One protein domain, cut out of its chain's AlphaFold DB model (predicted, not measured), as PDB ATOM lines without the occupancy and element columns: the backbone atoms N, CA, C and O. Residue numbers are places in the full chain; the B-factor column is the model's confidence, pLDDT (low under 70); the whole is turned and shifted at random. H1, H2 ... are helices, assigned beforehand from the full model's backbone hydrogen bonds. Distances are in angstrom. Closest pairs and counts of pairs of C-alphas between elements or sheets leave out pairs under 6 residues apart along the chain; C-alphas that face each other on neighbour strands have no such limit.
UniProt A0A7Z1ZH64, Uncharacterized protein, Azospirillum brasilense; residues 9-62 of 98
ATOM      1  N   HIS A   9      37.888 -18.995 -46.511       78.88
ATOM      2  CA  HIS A   9      37.617 -17.564 -46.669       78.88
ATOM      3  C   HIS A   9      38.185 -16.991 -47.979       78.88
ATOM      4  O   HIS A   9      37.606 -16.064 -48.542       78.88
ATOM      5  N   ALA A  10      39.291 -17.542 -48.492       82.50
ATOM      6  CA  ALA A  10      39.955 -17.047 -49.696       82.50
ATOM      7  C   ALA A  10      39.204 -17.419 -50.988       82.50
ATOM      8  O   ALA A  10      39.469 -16.842 -52.039       82.50
ATOM      9  N   ASN A  11      38.260 -18.364 -50.918       82.56
ATOM     10  CA  ASN A  11      37.459 -18.809 -52.059       82.56
ATOM     11  C   ASN A  11      35.948 -18.796 -51.789       82.56
ATOM     12  O   ASN A  11      35.205 -19.569 -52.395       82.56
ATOM     13  N   ALA A  12      35.499 -17.900 -50.905       86.31
ATOM     14  CA  ALA A  12      34.088 -17.694 -50.587       86.31
ATOM     15  C   ALA A  12      33.347 -18.981 -50.159       86.31
ATOM     16  O   ALA A  12      32.194 -19.191 -50.531       86.31
ATOM     17  N   GLY A  13      34.005 -19.853 -49.388       87.12
ATOM     18  CA  GLY A  13      33.397 -21.071 -48.845       87.12
ATOM     19  C   GLY A  13      33.470 -22.299 -49.761       87.12
ATOM     20  O   GLY A  13      32.896 -23.350 -49.455       87.12
ATOM     21  N   ARG A  14      34.118 -22.177 -50.926       89.12
ATOM     22  CA  ARG A  14      34.118 -23.236 -51.943       89.12
ATOM     23  C   ARG A  14      34.940 -24.451 -51.521       89.12
ATOM     24  O   ARG A  14      34.554 -25.565 -51.856       89.12
ATOM     25  N   SER A  15      36.014 -24.273 -50.748       90.31
ATOM     26  CA  SER A  15      36.812 -25.406 -50.260       90.31
ATOM     27  C   SER A  15      36.011 -26.324 -49.345       90.31
ATOM     28  O   SER A  15      36.117 -27.541 -49.469       90.31
ATOM     29  N   THR A  16      35.201 -25.764 -48.447       93.81
ATOM     30  CA  THR A  16      34.325 -26.545 -47.570       93.81
ATOM     31  C   THR A  16      33.254 -27.262 -48.379       93.81
ATOM     32  O   THR A  16      33.057 -28.458 -48.178       93.81
ATOM     33  N   ALA A  17      32.594 -26.576 -49.317       93.69
ATOM     34  CA  ALA A  17      31.570 -27.194 -50.160       93.69
ATOM     35  C   ALA A  17      32.128 -28.383 -50.966       93.69
ATOM     36  O   ALA A  17      31.570 -29.480 -50.909       93.69
ATOM     37  N   ASP A  18      33.271 -28.192 -51.628       93.25
ATOM     38  CA  ASP A  18      33.924 -29.230 -52.425       93.25
ATOM     39  C   ASP A  18      34.402 -30.397 -51.539       93.25
ATOM     40  O   ASP A  18      34.208 -31.565 -51.883       93.25
ATOM     41  N   ALA A  19      34.970 -30.114 -50.358       94.56
ATOM     42  CA  ALA A  19      35.398 -31.149 -49.415       94.56
ATOM     43  C   ALA A  19      34.216 -31.971 -48.875       94.56
ATOM     44  O   ALA A  19      34.321 -33.191 -48.748       94.56
ATOM     45  N   LEU A  20      33.081 -31.329 -48.590       96.00
ATOM     46  CA  LEU A  20      31.861 -32.016 -48.166       96.00
ATOM     47  C   LEU A  20      31.294 -32.899 -49.285       96.00
ATOM     48  O   LEU A  20      30.924 -34.044 -49.023       96.00
ATOM     49  N   ALA A  21      31.284 -32.418 -50.532       95.25
ATOM     50  CA  ALA A  21      30.894 -33.229 -51.682       95.25
ATOM     51  C   ALA A  21      31.817 -34.451 -51.837       95.25
ATOM     52  O   ALA A  21      31.331 -35.579 -51.900       95.25
ATOM     53  N   MET A  22      33.144 -34.268 -51.769       95.44
ATOM     54  CA  MET A  22      34.122 -35.371 -51.796       95.44
ATOM     55  C   MET A  22      33.848 -36.419 -50.708       95.44
ATOM     56  O   MET A  22      33.849 -37.619 -50.984       95.44
ATOM     57  N   LEU A  23      33.583 -35.973 -49.477       95.94
ATOM     58  CA  LEU A  23      33.322 -36.837 -48.320       95.94
ATOM     59  C   LEU A  23      31.949 -37.515 -48.341       95.94
ATOM     60  O   LEU A  23      31.672 -38.343 -47.474       95.94
ATOM     61  N   SER A  24      31.117 -37.201 -49.329       95.75
ATOM     62  CA  SER A  24      29.833 -37.866 -49.559       95.75
ATOM     63  C   SER A  24      29.965 -39.097 -50.458       95.75
ATOM     64  O   SER A  24      29.032 -39.889 -50.565       95.75
ATOM     65  N   HIS A  25      31.127 -39.292 -51.085       93.69
ATOM     66  CA  HIS A  25      31.430 -40.487 -51.864       93.69
ATOM     67  C   HIS A  25      32.084 -41.584 -51.005       93.69
ATOM     68  O   HIS A  25      32.650 -41.337 -49.929       93.69
ATOM     69  N   SER A  26      32.060 -42.819 -51.523       91.81
ATOM     70  CA  SER A  26      32.931 -43.895 -51.037       91.81
ATOM     71  C   SER A  26      34.407 -43.510 -51.211       91.81
ATOM     72  O   SER A  26      34.737 -42.643 -52.019       91.81
ATOM     73  N   ALA A  27      35.320 -44.161 -50.482       86.38
ATOM     74  CA  ALA A  27      36.751 -43.859 -50.584       86.38
ATOM     75  C   ALA A  27      37.286 -43.996 -52.026       86.38
ATOM     76  O   ALA A  27      38.041 -43.142 -52.489       86.38
ATOM     77  N   GLU A  28      36.838 -45.028 -52.746       86.00
ATOM     78  CA  GLU A  28      37.170 -45.265 -54.156       86.00
ATOM     79  C   GLU A  28      36.513 -44.225 -55.078       86.00
ATOM     80  O   GLU A  28      37.171 -43.649 -55.947       86.00
ATOM     81  N   GLY A  29      35.229 -43.921 -54.854       91.94
ATOM     82  CA  GLY A  29      34.479 -42.951 -55.654       91.94
ATOM     83  C   GLY A  29      34.977 -41.515 -55.486       91.94
ATOM     84  O   GLY A  29      34.960 -40.744 -56.443       91.94
ATOM     85  N   MET A  30      35.482 -41.166 -54.303       93.88
ATOM     86  CA  MET A  30      35.970 -39.828 -53.967       93.88
ATOM     87  C   MET A  30      37.135 -39.389 -54.859       93.88
ATOM     88  O   MET A  30      37.153 -38.252 -55.325       93.88
ATOM     89  N   VAL A  31      38.105 -40.275 -55.116       91.62
ATOM     90  CA  VAL A  31      39.257 -39.948 -55.977       91.62
ATOM     91  C   VAL A  31      38.794 -39.676 -57.405       91.62
ATOM     92  O   VAL A  31      39.258 -38.727 -58.035       91.62
ATOM     93  N   ALA A  32      37.849 -40.476 -57.894       91.44
ATOM     94  CA  ALA A  32      37.286 -40.333 -59.228       91.44
ATOM     95  C   ALA A  32      36.416 -39.071 -59.371       91.44
ATOM     96  O   ALA A  32      36.460 -38.406 -60.404       91.44
ATOM     97  N   ALA A  33      35.639 -38.723 -58.342       90.94
ATOM     98  CA  ALA A  33      34.859 -37.488 -58.306       90.94
ATOM     99  C   ALA A  33      35.777 -36.257 -58.308       90.94
ATOM    100  O   ALA A  33      35.596 -35.344 -59.111       90.94
ATOM    101  N   TRP A  34      36.825 -36.270 -57.479       91.38
ATOM    102  CA  TRP A  34      37.814 -35.194 -57.412       91.38
ATOM    103  C   TRP A  34      38.569 -34.998 -58.727       91.38
ATOM    104  O   TRP A  34      38.640 -33.875 -59.220       91.38
ATOM    105  N   SER A  35      39.082 -36.073 -59.333       90.56
ATOM    106  CA  SER A  35      39.863 -35.973 -60.574       90.56
ATOM    107  C   SER A  35      39.047 -35.468 -61.767       90.56
ATOM    108  O   SER A  35      39.606 -34.856 -62.674       90.56
ATOM    109  N   ARG A  36      37.726 -35.690 -61.761       91.12
ATOM    110  CA  ARG A  36      36.796 -35.210 -62.797       91.12
ATOM    111  C   ARG A  36      36.120 -33.876 -62.464       91.12
ATOM    112  O   ARG A  36      35.391 -33.357 -63.303       91.12
ATOM    113  N   GLY A  37      36.333 -33.328 -61.267       87.56
ATOM    114  CA  GLY A  37      35.667 -32.104 -60.809       87.56
ATOM    115  C   GLY A  37      34.170 -32.267 -60.505       87.56
ATOM    116  O   GLY A  37      33.426 -31.287 -60.529       87.56
ATOM    117  N   ASP A  38      33.720 -33.487 -60.211       89.06
ATOM    118  CA  ASP A  38      32.325 -33.821 -59.901       89.06
ATOM    119  C   ASP A  38      31.991 -33.553 -58.422       89.06
ATOM    120  O   ASP A  38      31.686 -34.455 -57.647       89.06
ATOM    121  N   LEU A  39      32.141 -32.292 -58.000       90.31
ATOM    122  CA  LEU A  39      32.084 -31.875 -56.588       90.31
ATOM    123  C   LEU A  39      30.877 -30.981 -56.267       90.31
ATOM    124  O   LEU A  39      30.898 -30.200 -55.323       90.31
ATOM    125  N   ARG A  40      29.816 -31.061 -57.076       85.56
ATOM    126  CA  ARG A  40      28.613 -30.213 -56.933       85.56
ATOM    127  C   ARG A  40      27.441 -30.913 -56.247       85.56
ATOM    128  O   ARG A  40      26.368 -30.327 -56.123       85.56
ATOM    129  N   SER A  41      27.639 -32.159 -55.837       85.19
ATOM    130  CA  SER A  41      26.630 -32.965 -55.159       85.19
ATOM    131  C   SER A  41      26.314 -32.415 -53.771       85.19
ATOM    132  O   SER A  41      27.176 -31.853 -53.094       85.19
ATOM    133  N   ALA A  42      25.069 -32.602 -53.335       90.38
ATOM    134  CA  ALA A  42      24.673 -32.265 -51.976       90.38
ATOM    135  C   ALA A  42      25.472 -33.115 -50.963       90.38
ATOM    136  O   ALA A  42      25.615 -34.323 -51.180       90.38
ATOM    137  N   PRO A  43      25.974 -32.519 -49.864       94.00
ATOM    138  CA  PRO A  43      26.661 -33.265 -48.818       94.00
ATOM    139  C   PRO A  43      25.789 -34.359 -48.197       94.00
ATOM    140  O   PRO A  43      24.609 -34.134 -47.925       94.00
ATOM    141  N   SER A  44      26.382 -35.516 -47.897       95.31
ATOM    142  CA  SER A  44      25.750 -36.528 -47.052       95.31
ATOM    143  C   SER A  44      25.690 -36.048 -45.593       95.31
ATOM    144  O   SER A  44      26.501 -35.205 -45.184       95.31
ATOM    145  N   PRO A  45      24.776 -36.596 -44.771       94.12
ATOM    146  CA  PRO A  45      24.678 -36.240 -43.353       94.12
ATOM    147  C   PRO A  45      25.990 -36.436 -42.572       94.12
ATOM    148  O   PRO A  45      26.303 -35.674 -41.658       94.12
ATOM    149  N   GLU A  46      26.794 -37.431 -42.949       95.38
ATOM    150  CA  GLU A  46      28.043 -37.798 -42.277       95.38
ATOM    151  C   GLU A  46      29.241 -36.962 -42.748       95.38
ATOM    152  O   GLU A  46      30.251 -36.880 -42.043       95.38
ATOM    153  N   ALA A  47      29.151 -36.320 -43.920       96.81
ATOM    154  CA  ALA A  47      30.270 -35.615 -44.545       96.81
ATOM    155  C   ALA A  47      30.872 -34.541 -43.625       96.81
ATOM    156  O   ALA A  47      32.090 -34.372 -43.567       96.81
ATOM    157  N   GLN A  48      30.032 -33.854 -42.844       96.19
ATOM    158  CA  GLN A  48      30.496 -32.809 -41.936       96.19
ATOM    159  C   GLN A  48      31.266 -33.360 -40.732       96.19
ATOM    160  O   GLN A  48      32.230 -32.737 -40.285       96.19
ATOM    161  N   ALA A  49      30.875 -34.526 -40.209       96.88
ATOM    162  CA  ALA A  49      31.622 -35.191 -39.143       96.88
ATOM    163  C   ALA A  49      33.000 -35.638 -39.644       96.88
ATOM    164  O   ALA A  49      34.013 -35.291 -39.038       96.88
ATOM    165  N   ARG A  50      33.039 -36.271 -40.822       96.94
ATOM    166  CA  ARG A  50      34.285 -36.698 -41.473       96.94
ATOM    167  C   ARG A  50      35.220 -35.521 -41.771       96.94
ATOM    168  O   ARG A  50      36.430 -35.635 -41.601       96.94
ATOM    169  N   LEU A  51      34.682 -34.364 -42.172       96.75
ATOM    170  CA  LEU A  51      35.500 -33.170 -42.422       96.75
ATOM    171  C   LEU A  51      36.165 -32.654 -41.140       96.75
ATOM    172  O   LEU A  51      37.333 -32.261 -41.169       96.75
ATOM    173  N   ARG A  52      35.453 -32.679 -40.004       96.06
ATOM    174  CA  ARG A  52      36.029 -32.315 -38.700       96.06
ATOM    175  C   ARG A  52      37.144 -33.274 -38.292       96.06
ATOM    176  O   ARG A  52      38.191 -32.808 -37.855       96.06
ATOM    177  N   GLU A  53      36.951 -34.577 -38.481       97.06
ATOM    178  CA  GLU A  53      37.974 -35.596 -38.200       97.06
ATOM    179  C   GLU A  53      39.234 -35.381 -39.044       97.06
ATOM    180  O   GLU A  53      40.338 -35.314 -38.503       97.06
ATOM    181  N   ASN A  54      39.079 -35.170 -40.353       95.88
ATOM    182  CA  ASN A  54      40.205 -34.882 -41.242       95.88
ATOM    183  C   ASN A  54      40.936 -33.593 -40.852       95.88
ATOM    184  O   ASN A  54      42.163 -33.536 -40.895       95.88
ATOM    185  N   THR A  55      40.191 -32.559 -40.454       93.88
ATOM    186  CA  THR A  55      40.765 -31.281 -40.009       93.88
ATOM    187  C   THR A  55      41.544 -31.451 -38.703       93.88
ATOM    188  O   THR A  55      42.644 -30.915 -38.568       93.88
ATOM    189  N   ALA A  56      41.027 -32.245 -37.761       95.44
ATOM    190  CA  ALA A  56      41.730 -32.580 -36.526       95.44
ATOM    191  C   ALA A  56      43.007 -33.395 -36.799       95.44
ATOM    192  O   ALA A  56      44.056 -33.093 -36.233       95.44
ATOM    193  N   ALA A  57      42.953 -34.370 -37.711       93.88
ATOM    194  CA  ALA A  57      44.125 -35.137 -38.128       93.88
ATOM    195  C   ALA A  57      45.186 -34.246 -38.797       93.88
ATOM    196  O   ALA A  57      46.367 -34.343 -38.468       93.88
ATOM    197  N   ALA A  58      44.771 -33.327 -39.677       93.12
ATOM    198  CA  ALA A  58      45.652 -32.339 -40.298       93.12
ATOM    199  C   ALA A  58      46.324 -31.420 -39.261       93.12
ATOM    200  O   ALA A  58      47.520 -31.142 -39.358       93.12
ATOM    201  N   ALA A  59      45.580 -30.983 -38.242       92.19
ATOM    202  CA  ALA A  59      46.139 -30.209 -37.140       92.19
ATOM    203  C   ALA A  59      47.158 -31.029 -36.329       92.19
ATOM    204  O   ALA A  59      48.244 -30.531 -36.037       92.19
ATOM    205  N   ALA A  60      46.856 -32.298 -36.033       94.38
ATOM    206  CA  ALA A  60      47.742 -33.186 -35.278       94.38
ATOM    207  C   ALA A  60      49.092 -33.424 -35.979       94.38
ATOM    208  O   ALA A  60      50.126 -33.473 -35.319       94.38
ATOM    209  N   ILE A  61      49.111 -33.494 -37.316       91.50
ATOM    210  CA  ILE A  61      50.357 -33.609 -38.100       91.50
ATOM    211  C   ILE A  61      51.040 -32.260 -38.372       91.50
ATOM    212  O   ILE A  61      51.969 -32.201 -39.183       91.50
ATOM    213  N   THR A  62      50.561 -31.172 -37.753       92.38
ATOM    214  CA  THR A  62      51.028 -29.795 -37.982       92.38
ATOM    215  C   THR A  62      51.111 -29.482 -39.476       92.38
ATOM    216  O   THR A  62      52.178 -29.160 -40.001       92.38
TER     217      THR A  62
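AT A GLANCE: This is residues 9 to 62 of the 98 residues of an uncharacterized protein of Azospirillum brasilense (UniProt A0A7Z1ZH64). A small body holds H2, the later part of H1 and the first residues of H3: H1 stands in the middle, with H2 packed near its end at Met 22 and H3 meeting it steeply with residues 47 to 51. Two arms stick out from this body: residues 9 to 15 at the beginning, and residues 52 to 62, of which 52 to 60 belong to H3, at the end. The link of residues 37 to 46 runs past the side of H1 from the end of H2 to the start of H3. The printed part has 54 residues with three named helices, in the order H1, H2, H3, and no named strand, and its class is all helix. It is compact, with a radius of gyration of the C-alphas of 11.3 A, and it spans 29 by 26 by 22 A.

IN THESE COORDINATES: H1 is residues 14 to 22, 12.1 A from first to last C-alpha, and C-alpha 14 is at (34.118, -23.236, -51.943). H2 is residues 27 to 36, 15.0 A long, and its C-alpha 27 is at (36.751, -43.859, -50.584). H3 is residues 47 to 60, the longest helix with 14 residues and 19.9 A, and it ends with C-alpha 60 at (47.742, -33.186, -35.278).

HOW THE PARTS SIT: H1 and H2 only just touch, with 3 pairs of C-alphas within 8 A. Their closest C-alphas are those of Met 22 and Met 30, 5.3 A apart. The two helices run opposite ways at a steep tilt of 47 degrees. H1 also touches H3, which meets it with residues 47 to 51 alone; the closest C-alphas are those of Leu 20 and Ala 47, 5.3 A apart. H1 and H3 run opposite ways at a steep tilt of 69 degrees, only just short of about perpendicular. H2 and H3 are apart. In H1 and H3 every O i to N i+4 pair is within hydrogen-bond range, while in H2 4 of 6 are.

THE WHOLE: The two C-alphas farthest apart are those of Ser 41 and Thr 62, 30.0 A. Without the stretches that stand free, the body has 36 residues and spans 23 by 17 by 12 A, with a radius of gyration of 8.5 A. The link from H1 to H2 is tight, with 4 residues, and the link from H2 to H3 is short, with 10 residues. The printed part has no cut. Its mean pLDDT is 92.0, and no printed residue of this model is under 70.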